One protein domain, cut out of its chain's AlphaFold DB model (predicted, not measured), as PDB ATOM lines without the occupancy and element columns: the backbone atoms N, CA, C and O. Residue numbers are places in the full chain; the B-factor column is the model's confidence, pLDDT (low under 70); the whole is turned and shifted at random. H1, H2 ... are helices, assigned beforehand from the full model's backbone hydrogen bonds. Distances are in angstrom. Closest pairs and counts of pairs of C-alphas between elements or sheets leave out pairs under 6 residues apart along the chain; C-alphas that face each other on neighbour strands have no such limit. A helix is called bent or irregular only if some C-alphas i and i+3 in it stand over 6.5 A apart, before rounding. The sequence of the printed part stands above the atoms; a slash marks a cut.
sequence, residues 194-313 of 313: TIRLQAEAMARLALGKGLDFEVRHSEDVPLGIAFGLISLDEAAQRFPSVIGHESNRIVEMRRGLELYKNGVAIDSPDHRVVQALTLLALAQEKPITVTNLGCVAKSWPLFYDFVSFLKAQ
ATOM      1  N   THR A 194      30.201   8.901  15.825       93.56
ATOM      2  CA  THR A 194      29.461  10.170  15.738       93.56
ATOM      3  C   THR A 194      28.932  10.559  17.113       93.56
ATOM      4  O   THR A 194      29.121  11.680  17.578       93.56
ATOM      5  N   ILE A 195      28.276   9.611  17.787       94.62
ATOM      6  CA  ILE A 195      27.678   9.826  19.105       94.62
ATOM      7  C   ILE A 195      28.768  10.024  20.153       94.62
ATOM      8  O   ILE A 195      28.651  10.932  20.970       94.62
ATOM      9  N   ARG A 196      29.848   9.238  20.095       94.88
ATOM     10  CA  ARG A 196      31.023   9.393  20.960       94.88
ATOM     11  C   ARG A 196      31.585  10.816  20.891       94.88
ATOM     12  O   ARG A 196      31.708  11.463  21.928       94.88
ATOM     13  N   LEU A 197      31.852  11.332  19.690       94.75
ATOM     14  CA  LEU A 197      32.407  12.678  19.493       94.75
ATOM     15  C   LEU A 197      31.452  13.780  19.963       94.75
ATOM     16  O   LEU A 197      31.877  14.730  20.620       94.75
ATOM     17  N   GLN A 198      30.155  13.647  19.668       95.81
ATOM     18  CA  GLN A 198      29.140  14.586  20.149       95.81
ATOM     19  C   GLN A 198      29.054  14.572  21.683       95.81
ATOM     20  O   GLN A 198      29.018  15.630  22.312       95.81
ATOM     21  N   ALA A 199      29.075  13.390  22.301       96.31
ATOM     22  CA  ALA A 199      29.023  13.235  23.749       96.31
ATOM     23  C   ALA A 199      30.248  13.851  24.438       96.31
ATOM     24  O   ALA A 199      30.110  14.585  25.418       96.31
ATOM     25  N   GLU A 200      31.444  13.597  23.909       95.50
ATOM     26  CA  GLU A 200      32.692  14.149  24.438       95.50
ATOM     27  C   GLU A 200      32.747  15.672  24.326       95.50
ATOM     28  O   GLU A 200      33.115  16.340  25.294       95.50
ATOM     29  N   ALA A 201      32.337  16.233  23.186       95.88
ATOM     30  CA  ALA A 201      32.271  17.679  22.999       95.88
ATOM     31  C   ALA A 201      31.338  18.340  24.025       95.88
ATOM     32  O   ALA A 201      31.681  19.365  24.620       95.88
ATOM     33  N   MET A 202      30.186  17.720  24.294       96.62
ATOM     34  CA  MET A 202      29.241  18.214  25.294       96.62
ATOM     35  C   MET A 202      29.746  18.049  26.729       96.62
ATOM     36  O   MET A 202      29.549  18.950  27.542       96.62
ATOM     37  N   ALA A 203      30.436  16.952  27.045       95.38
ATOM     38  CA  ALA A 203      31.053  16.761  28.356       95.38
ATOM     39  C   ALA A 203      32.157  17.797  28.618       95.38
ATOM     40  O   ALA A 203      32.225  18.372  29.704       95.38
ATOM     41  N   ARG A 204      32.983  18.113  27.611       94.38
ATOM     42  CA  ARG A 204      33.965  19.207  27.697       94.38
ATOM     43  C   ARG A 204      33.294  20.552  27.944       94.38
ATOM     44  O   ARG A 204      33.748  21.297  28.813       94.38
ATOM     45  N   LEU A 205      32.211  20.841  27.222       94.69
ATOM     46  CA  LEU A 205      31.456  22.075  27.404       94.69
ATOM     47  C   LEU A 205      30.876  22.182  28.824       94.69
ATOM     48  O   LEU A 205      31.033  23.229  29.447       94.69
ATOM     49  N   ALA A 206      30.284  21.104  29.352       92.12
ATOM     50  CA  ALA A 206      29.743  21.049  30.716       92.12
ATOM     51  C   ALA A 206      30.820  21.293  31.788       92.12
ATOM     52  O   ALA A 206      30.579  21.985  32.769       92.12
ATOM     53  N   LEU A 207      32.048  20.820  31.555       91.94
ATOM     54  CA  LEU A 207      33.204  21.066  32.425       91.94
ATOM     55  C   LEU A 207      33.840  22.460  32.241       91.94
ATOM     56  O   LEU A 207      34.938  22.709  32.741       91.94
ATOM     57  N   GLY A 208      33.212  23.359  31.479       92.00
ATOM     58  CA  GLY A 208      33.727  24.704  31.213       92.00
ATOM     59  C   GLY A 208      34.952  24.747  30.291       92.00
ATOM     60  O   GLY A 208      35.595  25.790  30.184       92.00
ATOM     61  N   LYS A 209      35.284  23.644  29.601       91.31
ATOM     62  CA  LYS A 209      36.438  23.552  28.683       91.31
ATOM     63  C   LYS A 209      36.144  24.099  27.276       91.31
ATOM     64  O   LYS A 209      37.030  24.096  26.425       91.31
ATOM     65  N   GLY A 210      34.926  24.590  27.038       91.44
ATOM     66  CA  GLY A 210      34.456  25.057  25.732       91.44
ATOM     67  C   GLY A 210      33.973  23.923  24.824       91.44
ATOM     68  O   GLY A 210      34.143  22.743  25.129       91.44
ATOM     69  N   LEU A 211      33.332  24.296  23.712       93.44
ATOM     70  CA  LEU A 211      32.847  23.355  22.704       93.44
ATOM     71  C   LEU A 211      33.926  23.143  21.636       93.44
ATOM     72  O   LEU A 211      34.114  23.987  20.763       93.44
ATOM     73  N   ASP A 212      34.619  22.012  21.719       90.31
ATOM     74  CA  ASP A 212      35.576  21.547  20.712       90.31
ATOM     75  C   ASP A 212      34.901  20.473  19.850       90.31
ATOM     76  O   ASP A 212      34.880  19.294  20.209       90.31
ATOM     77  N   PHE A 213      34.245  20.908  18.771       95.75
ATOM     78  CA  PHE A 213      33.494  20.038  17.869       95.75
ATOM     79  C   PHE A 213      33.600  20.519  16.423       95.75
ATOM     80  O   PHE A 213      33.454  21.707  16.134       95.75
ATOM     81  N   GLU A 214      33.799  19.578  15.507       95.56
ATOM     82  CA  GLU A 214      33.847  19.825  14.071       95.56
ATOM     83  C   GLU A 214      32.679  19.113  13.389       95.56
ATOM     84  O   GLU A 214      32.433  17.934  13.627       95.56
ATOM     85  N   VAL A 215      31.980  19.815  12.496       97.06
ATOM     86  CA  VAL A 215      30.916  19.218  11.679       97.06
ATOM     87  C   VAL A 215      31.553  18.441  10.526       97.06
ATOM     88  O   VAL A 215      31.956  19.041   9.522       97.06
ATOM     89  N   ARG A 216      31.645  17.114  10.667       94.62
ATOM     90  CA  ARG A 216      32.352  16.236   9.719       94.62
ATOM     91  C   ARG A 216      31.426  15.641   8.667       94.62
ATOM     92  O   ARG A 216      31.825  15.484   7.515       94.62
ATOM     93  N   HIS A 217      30.185  15.323   9.034       93.44
ATOM     94  CA  HIS A 217      29.208  14.742   8.111       93.44
ATOM     95  C   HIS A 217      27.759  15.144   8.426       93.44
ATOM     96  O   HIS A 217      27.460  15.859   9.378       93.44
ATOM     97  N   SER A 218      26.812  14.664   7.613       92.44
ATOM     98  CA  SER A 218      25.395  15.061   7.663       92.44
ATOM     99  C   SER A 218      24.661  14.741   8.975       92.44
ATOM    100  O   SER A 218      23.558  15.244   9.193       92.44
ATOM    101  N   GLU A 219      25.207  13.871   9.828       93.31
ATOM    102  CA  GLU A 219      24.610  13.553  11.138       93.31
ATOM    103  C   GLU A 219      25.048  14.534  12.236       93.31
ATOM    104  O   GLU A 219      24.322  14.686  13.214       93.31
ATOM    105  N   ASP A 220      26.150  15.260  12.031       96.38
ATOM    106  CA  ASP A 220      26.641  16.310  12.936       96.38
ATOM    107  C   ASP A 220      25.950  17.654  12.718       96.38
ATOM    108  O   ASP A 220      25.943  18.517  13.594       96.38
ATOM    109  N   VAL A 221      25.368  17.842  11.531       97.25
ATOM    110  CA  VAL A 221      24.787  19.113  11.088       97.25
ATOM    111  C   VAL A 221      23.782  19.698  12.091       97.25
ATOM    112  O   VAL A 221      23.906  20.886  12.385       97.25
ATOM    113  N   PRO A 222      22.827  18.934  12.664       97.88
ATOM    114  CA  PRO A 222      21.913  19.472  13.672       97.88
ATOM    115  C   PRO A 222      22.626  20.076  14.886       97.88
ATOM    116  O   PRO A 222      22.294  21.190  15.291       97.88
ATOM    117  N   LEU A 223      23.646  19.394  15.423       98.12
ATOM    118  CA  LEU A 223      24.438  19.906  16.542       98.12
ATOM    119  C   LEU A 223      25.242  21.141  16.120       98.12
ATOM    120  O   LEU A 223      25.220  22.162  16.805       98.12
ATOM    121  N   GLY A 224      25.876  21.082  14.947       98.25
ATOM    122  CA  GLY A 224      26.620  22.200  14.379       98.25
ATOM    123  C   GLY A 224      25.776  23.464  14.223       98.25
ATOM    124  O   GLY A 224      26.212  24.546  14.606       98.25
ATOM    125  N   ILE A 225      24.550  23.336  13.714       98.44
ATOM    126  CA  ILE A 225      23.616  24.458  13.577       98.44
ATOM    127  C   ILE A 225      23.175  24.965  14.955       98.44
ATOM    128  O   ILE A 225      23.149  26.176  15.176       98.44
ATOM    129  N   ALA A 226      22.836  24.065  15.887       98.38
ATOM    130  CA  ALA A 226      22.367  24.439  17.224       98.38
ATOM    131  C   ALA A 226      23.383  25.308  17.981       98.38
ATOM    132  O   ALA A 226      23.000  26.279  18.632       98.38
ATOM    133  N   PHE A 227      24.671  24.986  17.847       98.25
ATOM    134  CA  PHE A 227      25.770  25.693  18.503       98.25
ATOM    135  C   PHE A 227      26.453  26.750  17.620       98.25
ATOM    136  O   PHE A 227      27.450  27.338  18.029       98.25
ATOM    137  N   GLY A 228      25.916  27.030  16.428       97.62
ATOM    138  CA  GLY A 228      26.438  28.070  15.535       97.62
ATOM    139  C   GLY A 228      27.809  27.763  14.919       97.62
ATOM    140  O   GLY A 228      28.503  28.688  14.508       97.62
ATOM    141  N   LEU A 229      28.196  26.487  14.845       98.00
ATOM    142  CA  LEU A 229      29.437  26.017  14.216       98.00
ATOM    143  C   LEU A 229      29.346  25.977  12.685       98.00
ATOM    144  O   LEU A 229      30.361  26.014  11.998       98.00
ATOM    145  N   ILE A 230      28.127  25.877  12.153       98.19
ATOM    146  CA  ILE A 230      27.828  25.934  10.722       98.19
ATOM    147  C   ILE A 230      26.496  26.663  10.514       98.19
ATOM    148  O   ILE A 230      25.569  26.526  11.316       98.19
ATOM    149  N   SER A 231      26.383  27.443   9.438       97.88
ATOM    150  CA  SER A 231      25.110  28.079   9.069       97.88
ATOM    151  C   SER A 231      24.167  27.104   8.349       97.88
ATOM    152  O   SER A 231      24.596  26.082   7.818       97.88
ATOM    153  N   LEU A 232      22.867  27.424   8.289       96.56
ATOM    154  CA  LEU A 232      21.889  26.628   7.527       96.56
ATOM    155  C   LEU A 232      22.258  26.532   6.036       96.56
ATOM    156  O   LEU A 232      22.150  25.456   5.449       96.56
ATOM    157  N   ASP A 233      22.710  27.640   5.440       95.88
ATOM    158  CA  ASP A 233      23.065  27.706   4.017       95.88
ATOM    159  C   ASP A 233      24.348  26.921   3.733       95.88
ATOM    160  O   ASP A 233      24.408  26.127   2.793       95.88
ATOM    161  N   GLU A 234      25.353  27.070   4.599       97.12
ATOM    162  CA  GLU A 234      26.595  26.306   4.498       97.12
ATOM    163  C   GLU A 234      26.342  24.802   4.679       97.12
ATOM    164  O   GLU A 234      26.888  23.992   3.931       97.12
ATOM    165  N   ALA A 235      25.469  24.411   5.612       96.19
ATOM    166  CA  ALA A 235      25.090  23.017   5.813       96.19
ATOM    167  C   ALA A 235      24.388  22.420   4.584       96.19
ATOM    168  O   ALA A 235      24.710  21.299   4.185       96.19
ATOM    169  N   ALA A 236      23.474  23.165   3.953       93.44
ATOM    170  CA  ALA A 236      22.798  22.729   2.731       93.44
ATOM    171  C   ALA A 236      23.770  22.565   1.549       93.44
ATOM    172  O   ALA A 236      23.589  21.667   0.728       93.44
ATOM    173  N   GLN A 237      24.809  23.401   1.475       93.56
ATOM    174  CA  GLN A 237      25.823  23.331   0.424       93.56
ATOM    175  C   GLN A 237      26.846  22.209   0.659       93.56
ATOM    176  O   GLN A 237      27.146  21.454  -0.265       93.56
ATOM    177  N   ARG A 238      27.401  22.101   1.876       92.94
ATOM    178  CA  ARG A 238      28.439  21.110   2.220       92.94
ATOM    179  C   ARG A 238      27.877  19.699   2.354       92.94
ATOM    180  O   ARG A 238      28.563  18.736   2.023       92.94
ATOM    181  N   PHE A 239      26.640  19.570   2.830       91.94
ATOM    182  CA  PHE A 239      26.013  18.286   3.130       91.94
ATOM    183  C   PHE A 239      24.627  18.182   2.485       91.94
ATOM    184  O   PHE A 239      23.650  18.001   3.202       91.94
ATOM    185  N   PRO A 240      24.498  18.243   1.148       87.75
ATOM    186  CA  PRO A 240      23.199  18.326   0.468       87.75
ATOM    187  C   PRO A 240      22.230  17.188   0.828       87.75
ATOM    188  O   PRO A 240      21.013  17.375   0.792       87.75
ATOM    189  N   SER A 241      22.754  16.033   1.254       85.62
ATOM    190  CA  SER A 241      21.945  14.905   1.712       85.62
ATOM    191  C   SER A 241      21.025  15.257   2.884       85.62
ATOM    192  O   SER A 241      19.957  14.662   2.962       85.62
ATOM    193  N   VAL A 242      21.355  16.246   3.739       88.69
ATOM    194  CA  VAL A 242      20.553  16.706   4.910       88.69
ATOM    195  C   VAL A 242      19.108  17.091   4.579       88.69
ATOM    196  O   VAL A 242      18.252  17.079   5.462       88.69
ATOM    197  N   ILE A 243      18.822  17.405   3.314       85.75
ATOM    198  CA  ILE A 243      17.482  17.731   2.813       85.75
ATOM    199  C   ILE A 243      16.616  16.464   2.660       85.75
ATOM    200  O   ILE A 243      15.395  16.533   2.780       85.75
ATOM    201  N   GLY A 244      17.246  15.313   2.409       74.31
ATOM    202  CA  GLY A 244      16.615  14.040   2.050       74.31
ATOM    203  C   GLY A 244      16.625  12.946   3.122       74.31
ATOM    204  O   GLY A 244      16.279  11.798   2.812       74.31
ATOM    205  N   HIS A 245      17.037  13.264   4.356       77.56
ATOM    206  CA  HIS A 245      17.080  12.318   5.488       77.56
ATOM    207  C   HIS A 245      15.664  11.943   5.967       77.56
ATOM    208  O   HIS A 245      14.705  11.980   5.201       77.56
ATOM    209  N   GLU A 246      15.511  11.471   7.209       73.38
ATOM    210  CA  GLU A 246      14.196  11.249   7.836       73.38
ATOM    211  C   GLU A 246      13.250  12.440   7.668       73.38
ATOM    212  O   GLU A 246      12.047  12.264   7.486       73.38
ATOM    213  N   SER A 247      13.831  13.633   7.705       84.75
ATOM    214  CA  SER A 247      13.196  14.914   7.474       84.75
ATOM    215  C   SER A 247      14.121  15.798   6.633       84.75
ATOM    216  O   SER A 247      15.297  15.478   6.420       84.75
ATOM    217  N   ASN A 248      13.612  16.948   6.192       91.75
ATOM    218  CA  ASN A 248      14.482  18.028   5.752       91.75
ATOM    219  C   ASN A 248      15.086  18.701   6.995       91.75
ATOM    220  O   ASN A 248      14.479  19.604   7.576       91.75
ATOM    221  N   ARG A 249      16.290  18.273   7.393       94.50
ATOM    222  CA  ARG A 249      16.935  18.722   8.639       94.50
ATOM    223  C   ARG A 249      17.213  20.222   8.671       94.50
ATOM    224  O   ARG A 249      17.254  20.797   9.750       94.50
ATOM    225  N   ILE A 250      17.355  20.881   7.519       95.69
ATOM    226  CA  ILE A 250      17.513  22.345   7.447       95.69
ATOM    227  C   ILE A 250      16.220  23.039   7.877       95.69
ATOM    228  O   ILE A 250      16.246  23.971   8.684       95.69
ATOM    229  N   VAL A 251      15.081  22.573   7.362       96.62
ATOM    230  CA  VAL A 251      13.761  23.108   7.722       96.62
ATOM    231  C   VAL A 251      13.441  22.802   9.184       96.62
ATOM    232  O   VAL A 251      13.037  23.706   9.915       96.62
ATOM    233  N   GLU A 252      13.688  21.568   9.625       97.12
ATOM    234  CA  GLU A 252      13.436  21.150  11.007       97.12
ATOM    235  C   GLU A 252      14.315  21.900  12.013       97.12
ATOM    236  O   GLU A 252      13.800  22.371  13.024       97.12
ATOM    237  N   MET A 253      15.607  22.106  11.730       97.94
ATOM    238  CA  MET A 253      16.476  22.902  12.604       97.94
ATOM    239  C   MET A 253      16.046  24.368  12.667       97.94
ATOM    240  O   MET A 253      16.031  24.942  13.754       97.94
ATOM    241  N   ARG A 254      15.660  24.980  11.536       98.00
ATOM    242  CA  ARG A 254      15.147  26.362  11.524       98.00
ATOM    243  C   ARG A 254      13.911  26.487  12.411       98.00
ATOM    244  O   ARG A 254      13.897  27.308  13.326       98.00
ATOM    245  N   ARG A 255      12.910  25.635  12.173       98.12
ATOM    246  CA  ARG A 255      11.665  25.601  12.946       98.12
ATOM    247  C   ARG A 255      11.934  25.321  14.424       98.12
ATOM    248  O   ARG A 255      11.423  26.025  15.288       98.12
ATOM    249  N   GLY A 256      12.751  24.317  14.727       98.00
ATOM    250  CA  GLY A 256      13.075  23.919  16.093       98.00
ATOM    251  C   GLY A 256      13.792  25.017  16.881       98.00
ATOM    252  O   GLY A 256      13.447  25.265  18.034       98.00
ATOM    253  N   LEU A 257      14.718  25.749  16.252       98.38
ATOM    254  CA  LEU A 257      15.364  26.911  16.869       98.38
ATOM    255  C   LEU A 257      14.384  28.065  17.125       98.38
ATOM    256  O   LEU A 257      14.504  28.739  18.147       98.38
ATOM    257  N   GLU A 258      13.427  28.312  16.229       98.31
ATOM    258  CA  GLU A 258      12.370  29.314  16.440       98.31
ATOM    259  C   GLU A 258      11.455  28.931  17.608       98.31
ATOM    260  O   GLU A 258      11.209  29.757  18.489       98.31
ATOM    261  N   LEU A 259      10.998  27.675  17.663       98.06
ATOM    262  CA  LEU A 259      10.193  27.160  18.774       98.06
ATOM    263  C   LEU A 259      10.955  27.262  20.103       98.06
ATOM    264  O   LEU A 259      10.417  27.796  21.072       98.06
ATOM    265  N   TYR A 260      12.228  26.853  20.119       98.06
ATOM    266  CA  TYR A 260      13.102  26.949  21.288       98.06
ATOM    267  C   TYR A 260      13.250  28.394  21.783       98.06
ATOM    268  O   TYR A 260      13.054  28.667  22.967       98.06
ATOM    269  N   LYS A 261      13.526  29.347  20.880       97.38
ATOM    270  CA  LYS A 261      13.639  30.779  21.219       97.38
ATOM    271  C   LYS A 261      12.351  31.346  21.813       97.38
ATOM    272  O   LYS A 261      12.418  32.194  22.698       97.38
ATOM    273  N   ASN A 262      11.202  30.873  21.339       97.44
ATOM    274  CA  ASN A 262       9.886  31.325  21.782       97.44
ATOM    275  C   ASN A 262       9.354  30.553  23.005       97.44
ATOM    276  O   ASN A 262       8.225  30.800  23.424       97.44
ATOM    277  N   GLY A 263      10.126  29.615  23.572       96.56
ATOM    278  CA  GLY A 263       9.692  28.787  24.703       96.56
ATOM    279  C   GLY A 263       8.542  27.831  24.365       96.56
ATOM    280  O   GLY A 263       7.800  27.415  25.253       96.56
ATOM    281  N   VAL A 264       8.366  27.503  23.083       97.81
ATOM    282  CA  VAL A 264       7.336  26.582  22.594       97.81
ATOM    283  C   VAL A 264       7.896  25.160  22.563       97.81
ATOM    284  O   VAL A 264       9.088  24.951  22.338       97.81
ATOM    285  N   ALA A 265       7.031  24.171  22.798       97.69
ATOM    286  CA  ALA A 265       7.422  22.769  22.766       97.69
ATOM    287  C   ALA A 265       7.961  22.351  21.385       97.69
ATOM    288  O   ALA A 265       7.369  22.673  20.355       97.69
ATOM    289  N   ILE A 266       9.070  21.610  21.384       97.81
ATOM    290  CA  ILE A 266       9.683  21.031  20.187       97.81
ATOM    291  C   ILE A 266       8.951  19.738  19.830       97.81
ATOM    292  O   ILE A 266       8.888  18.811  20.638       97.81
ATOM    293  N   ASP A 267       8.429  19.669  18.610       95.31
ATOM    294  CA  ASP A 267       7.637  18.551  18.090       95.31
ATOM    295  C   ASP A 267       8.262  17.878  16.860       95.31
ATOM    296  O   ASP A 267       7.582  17.165  16.122       95.31
ATOM    297  N   SER A 268       9.562  18.092  16.641       95.12
ATOM    298  CA  SER A 268      10.273  17.490  15.514       95.12
ATOM    299  C   SER A 268      10.231  15.955  15.586       95.12
ATOM    300  O   SER A 268      10.467  15.379  16.655       95.12
ATOM    301  N   PRO A 269       9.966  15.259  14.465       91.75
ATOM    302  CA  PRO A 269      10.104  13.810  14.382       91.75
ATOM    303  C   PRO A 269      11.563  13.363  14.192       91.75
ATOM    304  O   PRO A 269      11.839  12.164  14.220       91.75
ATOM    305  N   ASP A 270      12.498  14.292  13.961       93.00
ATOM    306  CA  ASP A 270      13.898  13.977  13.694       93.00
ATOM    307  C   ASP A 270      14.711  13.914  14.992       93.00
ATOM    308  O   ASP A 270      14.946  14.906  15.685       93.00
ATOM    309  N   HIS A 271      15.183  12.710  15.292       93.69
ATOM    310  CA  HIS A 271      15.952  12.405  16.488       93.69
ATOM    311  C   HIS A 271      17.223  13.246  16.642       93.69
ATOM    312  O   HIS A 271      17.549  13.627  17.763       93.69
ATOM    313  N   ARG A 272      17.924  13.580  15.548       95.56
ATOM    314  CA  ARG A 272      19.146  14.397  15.619       95.56
ATOM    315  C   ARG A 272      18.818  15.857  15.935       95.56
ATOM    316  O   ARG A 272      19.570  16.509  16.653       95.56
ATOM    317  N   VAL A 273      17.685  16.361  15.439       96.94
ATOM    318  CA  VAL A 273      17.187  17.715  15.740       96.94
ATOM    319  C   VAL A 273      16.799  17.824  17.212       96.94
ATOM    320  O   VAL A 273      17.233  18.753  17.893       96.94
ATOM    321  N   VAL A 274      16.037  16.852  17.727       97.50
ATOM    322  CA  VAL A 274      15.661  16.802  19.148       97.50
ATOM    323  C   VAL A 274      16.903  16.719  20.039       97.50
ATOM    324  O   VAL A 274      17.033  17.527  20.957       97.50
ATOM    325  N   GLN A 275      17.845  15.821  19.729       97.88
ATOM    326  CA  GLN A 275      19.110  15.699  20.463       97.88
ATOM    327  C   GLN A 275      19.860  17.039  20.525       97.88
ATOM    328  O   GLN A 275      20.205  17.508  21.610       97.88
ATOM    329  N   ALA A 276      20.057  17.694  19.376       98.19
ATOM    330  CA  ALA A 276      20.792  18.953  19.288       98.19
ATOM    331  C   ALA A 276      20.139  20.086  20.099       98.19
ATOM    332  O   ALA A 276      20.826  20.803  20.825       98.19
ATOM    333  N   LEU A 277      18.812  20.235  20.018       98.50
ATOM    334  CA  LEU A 277      18.086  21.278  20.749       98.50
ATOM    335  C   LEU A 277      18.046  21.010  22.257       98.50
ATOM    336  O   LEU A 277      18.166  21.947  23.044       98.50
ATOM    337  N   THR A 278      17.927  19.749  22.679       98.31
ATOM    338  CA  THR A 278      18.020  19.383  24.098       98.31
ATOM    339  C   THR A 278      19.407  19.684  24.667       98.31
ATOM    340  O   THR A 278      19.502  20.245  25.757       98.31
ATOM    341  N   LEU A 279      20.477  19.375  23.928       98.25
ATOM    342  CA  LEU A 279      21.849  19.689  24.341       98.25
ATOM    343  C   LEU A 279      22.113  21.201  24.368       98.25
ATOM    344  O   LEU A 279      22.759  21.689  25.294       98.25
ATOM    345  N   LEU A 280      21.567  21.958  23.411       98.25
ATOM    346  CA  LEU A 280      21.621  23.422  23.421       98.25
ATOM    347  C   LEU A 280      20.929  24.003  24.659       98.25
ATOM    348  O   LEU A 280      21.478  24.878  25.323       98.25
ATOM    349  N   ALA A 281      19.733  23.507  24.982       98.00
ATOM    350  CA  ALA A 281      18.991  23.935  26.159       98.00
ATOM    351  C   ALA A 281      19.752  23.650  27.456       98.00
ATOM    352  O   ALA A 281      19.824  24.527  28.316       98.00
ATOM    353  N   LEU A 282      20.369  22.469  27.552       97.19
ATOM    354  CA  LEU A 282      21.233  22.098  28.666       97.19
ATOM    355  C   LEU A 282      22.410  23.072  28.809       97.19
ATOM    356  O   LEU A 282      22.607  23.623  29.885       97.19
ATOM    357  N   ALA A 283      23.144  23.329  27.723       96.69
ATOM    358  CA  ALA A 283      24.308  24.216  27.732       96.69
ATOM    359  C   ALA A 283      23.968  25.683  28.047       96.69
ATOM    360  O   ALA A 283      24.809  26.415  28.556       96.69
ATOM    361  N   GLN A 284      22.750  26.129  27.727       96.50
ATOM    362  CA  GLN A 284      22.272  27.479  28.041       96.50
ATOM    363  C   GLN A 284      21.563  27.574  29.396       96.50
ATOM    364  O   GLN A 284      21.039  28.643  29.709       96.50
ATOM    365  N   GLU A 285      21.479  26.476  30.153       95.75
ATOM    366  CA  GLU A 285      20.712  26.384  31.403       95.75
ATOM    367  C   GLU A 285      19.248  26.843  31.239       95.75
ATOM    368  O   GLU A 285      18.646  27.455  32.123       95.75
ATOM    369  N   LYS A 286      18.648  26.558  30.075       96.56
ATOM    370  CA  LYS A 286      17.268  26.939  29.751       96.56
ATOM    371  C   LYS A 286      16.335  25.733  29.766       96.56
ATOM    372  O   LYS A 286      16.720  24.649  29.321       96.56
ATOM    373  N   PRO A 287      15.077  25.906  30.210       95.50
ATOM    374  CA  PRO A 287      14.083  24.853  30.098       95.50
ATOM    375  C   PRO A 287      13.776  24.561  28.625       95.50
ATOM    376  O   PRO A 287      13.766  25.456  27.780       95.50
ATOM    377  N   ILE A 288      13.480  23.298  28.337       97.00
ATOM    378  CA  ILE A 288      12.993  22.842  27.039       97.00
ATOM    379  C   ILE A 288      11.874  21.829  27.258       97.00
ATOM    380  O   ILE A 288      11.960  20.977  28.143       97.00
ATOM    381  N   THR A 289      10.841  21.917  26.429       97.31
ATOM    382  CA  THR A 289       9.768  20.924  26.363       97.31
ATOM    383  C   THR A 289       9.857  20.235  25.013       97.31
ATOM    384  O   THR A 289       9.899  20.905  23.985       97.31
ATOM    385  N   VAL A 290       9.873  18.906  25.007       96.88
ATOM    386  CA  VAL A 290       9.892  18.086  23.792       96.88
ATOM    387  C   VAL A 290       8.685  17.158  23.841       96.88
ATOM    388  O   VAL A 290       8.474  16.484  24.846       96.88
ATOM    389  N   THR A 291       7.877  17.125  22.782       95.62
ATOM    390  CA  THR A 291       6.675  16.274  22.738       95.62
ATOM    391  C   THR A 291       6.985  14.853  22.277       95.62
ATOM    392  O   THR A 291       6.337  13.910  22.721       95.62
ATOM    393  N   ASN A 292       8.003  14.680  21.432       90.50
ATOM    394  CA  ASN A 292       8.387  13.391  20.865       90.50
ATOM    395  C   ASN A 292       9.684  12.847  21.483       90.50
ATOM    396  O   ASN A 292      10.683  12.648  20.794       90.50
ATOM    397  N   LEU A 293       9.693  12.627  22.801       91.94
ATOM    398  CA  LEU A 293      10.906  12.212  23.521       91.94
ATOM    399  C   LEU A 293      11.502  10.911  22.970       91.94
ATOM    400  O   LEU A 293      12.717  10.814  22.837       91.94
ATOM    401  N   GLY A 294      10.652   9.941  22.619       90.12
ATOM    402  CA  GLY A 294      11.074   8.607  22.190       90.12
ATOM    403  C   GLY A 294      11.836   8.570  20.865       90.12
ATOM    404  O   GLY A 294      12.564   7.612  20.626       90.12
ATOM    405  N   CYS A 295      11.745   9.607  20.021       90.12
ATOM    406  CA  CYS A 295      12.412   9.582  18.716       90.12
ATOM    407  C   CYS A 295      13.938   9.448  18.829       90.12
ATOM    408  O   CYS A 295      14.558   8.821  17.971       90.12
ATOM    409  N   VAL A 296      14.549   9.964  19.906       92.56
ATOM    410  CA  VAL A 296      16.008   9.923  20.113       92.56
ATOM    411  C   VAL A 296      16.564   8.500  20.157       92.56
ATOM    412  O   VAL A 296      17.701   8.284  19.726       92.56
ATOM    413  N   ALA A 297      15.741   7.526  20.570       89.69
ATOM    414  CA  ALA A 297      16.119   6.121  20.661       89.69
ATOM    415  C   ALA A 297      16.477   5.498  19.307       89.69
ATOM    416  O   ALA A 297      17.258   4.555  19.253       89.69
ATOM    417  N   LYS A 298      16.044   6.104  18.196       87.25
ATOM    418  CA  LYS A 298      16.440   5.673  16.851       87.25
ATOM    419  C   LYS A 298      17.961   5.645  16.628       87.25
ATOM    420  O   LYS A 298      18.444   4.932  15.749       87.25
ATOM    421  N   SER A 299      18.722   6.463  17.354       90.12
ATOM    422  CA  SER A 299      20.190   6.486  17.249       90.12
ATOM    423  C   SER A 299      20.896   6.446  18.594       90.12
ATOM    424  O   SER A 299      21.987   5.902  18.668       90.12
ATOM    425  N   TRP A 300      20.295   7.010  19.643       93.12
ATOM    426  CA  TRP A 300      20.906   7.111  20.960       93.12
ATOM    427  C   TRP A 300      19.871   6.803  22.053       93.12
ATOM    428  O   TRP A 300      19.313   7.721  22.657       93.12
ATOM    429  N   PRO A 301      19.577   5.517  22.309       90.81
ATOM    430  CA  PRO A 301      18.590   5.083  23.308       90.81
ATOM    431  C   PRO A 301      18.821   5.660  24.704       90.81
ATOM    432  O   PRO A 301      17.884   6.124  25.348       90.81
ATOM    433  N   LEU A 302      20.085   5.746  25.121       92.56
ATOM    434  CA  LEU A 302      20.496   6.271  26.426       92.56
ATOM    435  C   LEU A 302      20.729   7.792  26.434       92.56
ATOM    436  O   LEU A 302      21.396   8.323  27.319       92.56
ATOM    437  N   PHE A 303      20.180   8.523  25.459       96.00
ATOM    438  CA  PHE A 303      20.400   9.966  25.328       96.00
ATOM    439  C   PHE A 303      19.987  10.759  26.577       96.00
ATOM    440  O   PHE A 303      20.721  11.640  27.019       96.00
ATOM    441  N   TYR A 304      18.831  10.464  27.181       95.94
ATOM    442  CA  TYR A 304      18.391  11.196  28.378       95.94
ATOM    443  C   TYR A 304      19.155  10.798  29.644       95.94
ATOM    444  O   TYR A 304      19.311  11.631  30.542       95.94
ATOM    445  N   ASP A 305      19.692   9.579  29.696       95.62
ATOM    446  CA  ASP A 305      20.615   9.168  30.757       95.62
ATOM    447  C   ASP A 305      21.939   9.923  30.619       95.62
ATOM    448  O   ASP A 305      22.454  10.445  31.605       95.62
ATOM    449  N   PHE A 306      22.427  10.106  29.388       96.75
ATOM    450  CA  PHE A 306      23.564  10.977  29.097       96.75
ATOM    451  C   PHE A 306      23.304  12.442  29.488       96.75
ATOM    452  O   PHE A 306      24.128  13.058  30.160       96.75
ATOM    453  N   VAL A 307      22.138  13.002  29.151       97.19
ATOM    454  CA  VAL A 307      21.755  14.361  29.586       97.19
ATOM    455  C   VAL A 307      21.723  14.466  31.115       97.19
ATOM    456  O   VAL A 307      22.153  15.475  31.673       97.19
ATOM    457  N   SER A 308      21.229  13.437  31.803       96.56
ATOM    458  CA  SER A 308      21.195  13.393  33.270       96.56
ATOM    459  C   SER A 308      22.597  13.284  33.870       96.56
ATOM    460  O   SER A 308      22.892  13.962  34.851       96.56
ATOM    461  N   PHE A 309      23.474  12.495  33.246       95.94
ATOM    462  CA  PHE A 309      24.889  12.401  33.591       95.94
ATOM    463  C   PHE A 309      25.587  13.763  33.490       95.94
ATOM    464  O   PHE A 309      26.281  14.147  34.426       95.94
ATOM    465  N   LEU A 310      25.355  14.520  32.410       95.94
ATOM    466  CA  LEU A 310      25.940  15.854  32.240       95.94
ATOM    467  C   LEU A 310      25.461  16.857  33.296       95.94
ATOM    468  O   LEU A 310      26.254  17.665  33.755       95.94
ATOM    469  N   LYS A 311      24.186  16.806  33.702       94.00
ATOM    470  CA  LYS A 311      23.641  17.682  34.760       94.00
ATOM    471  C   LYS A 311      24.237  17.422  36.144       94.00
ATOM    472  O   LYS A 311      24.063  18.247  37.034       94.00
ATOM    473  N   ALA A 312      24.823  16.245  36.346       92.00
ATOM    474  CA  ALA A 312      25.419  15.848  37.612       92.00
ATOM    475  C   ALA A 312      26.906  16.231  37.730       92.00
ATOM    476  O   ALA A 312      27.476  16.027  38.802       92.00
ATOM    477  N   GLN A 313      27.519  16.728  36.648       84.62
ATOM    478  CA  GLN A 313      28.882  17.274  36.634       84.62
ATOM    479  C   GLN A 313      28.874  18.741  37.064       84.62
ATOM    480  O   GLN A 313      29.827  19.132  37.774       84.62
TER     481      GLN A 313
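What this domain is: This is residues 194 to 313 of the 313 residues of the protein "EPSP_synthase domain-containing protein" of Candidatus Saccharibacteria bacterium (UniProt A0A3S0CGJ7). A helix, H6, runs through the middle of this domain, and H8, H1, H2 and H5 curve round one side of it, running the same way as H6. H7 lies slanted where H6 begins, and the short H3 and H4 form a small cluster where H5 begins, away from H8. The printed part has 120 residues with eight named helices, H1 to H8 in order, and no named strand; its class is all helix. It is compact, with a radius of gyration of the C-alphas of 13.2 A, and rounded, spanning 37 by 29 by 26 A.

Where its parts are: Find C-alpha 271 at (15.952, 12.405, 16.488); from there H6, residues 271 to 283, runs 18.3 A to C-alpha 283 at (24.308, 24.216, 27.732). H1, residues 194 to 206, is 18.5 A long, and H5, residues 249 to 261, is 17.7 A long. Look next at H2, residues 221 to 226, H3, residues 232 to 238, and H4, residues 240 to 243. H7 is residues 293 to 298; it is only just irregular, with C-alphas 293 and 296 6.55 A apart. H8, residues 303 to 311, runs 12.6 A and ends at C-alpha 311, (23.641, 17.682, 34.760).

How they stand to each other: Start at the hub, H6, which touches five helices; helix packing is mostly aligned, with 7 of 8 tilts shallow. H2 touches H6 at a shallow tilt of 32 degrees, the same way, with the C-alphas of Leu 223 and Ala 276 closest at 4.7 A. H5 touches H6 through residues 273 to 277 of H6, closest at the C-alphas of Met 253 and Val 273, 6.1 A. H8 touches H6 at a shallow tilt of 8 degrees, with the C-alphas of Leu 279 and Val 307 closest at 7.5 A. H1 only just touches H6, with 3 pairs of C-alphas within 8 A, the closest those of Ala 206 and Ala 283, 7.0 A. H7 touches H6 at a steep tilt of 58 degrees, closest at the C-alphas of His 271 and Val 296, 4.4 A. Farther out, H3 touches H5 at the C-alphas of Leu 232 and Ile 250, 6.1 A, their closest, and H4 touches H5 only at the corner, closest at the C-alphas of Val 242 and Arg 249, 5.6 A. In H1, H2, H3, H5, H6 and H8 every O i to N i+4 pair is within hydrogen-bond range; H7 has 0 of 2, with 2 of 3 O i to N i+3 pairs, and H4 is too short for an i+4 pair.

The domain as a whole: The C-alphas of Gln 237 and Ala 312 are the two farthest apart, 37.9 A. The printed part has no cut; its long link is residues 207 to 220, between H1 and H2. The mean pLDDT of the printed part is 94.4, and no printed residue is under 70.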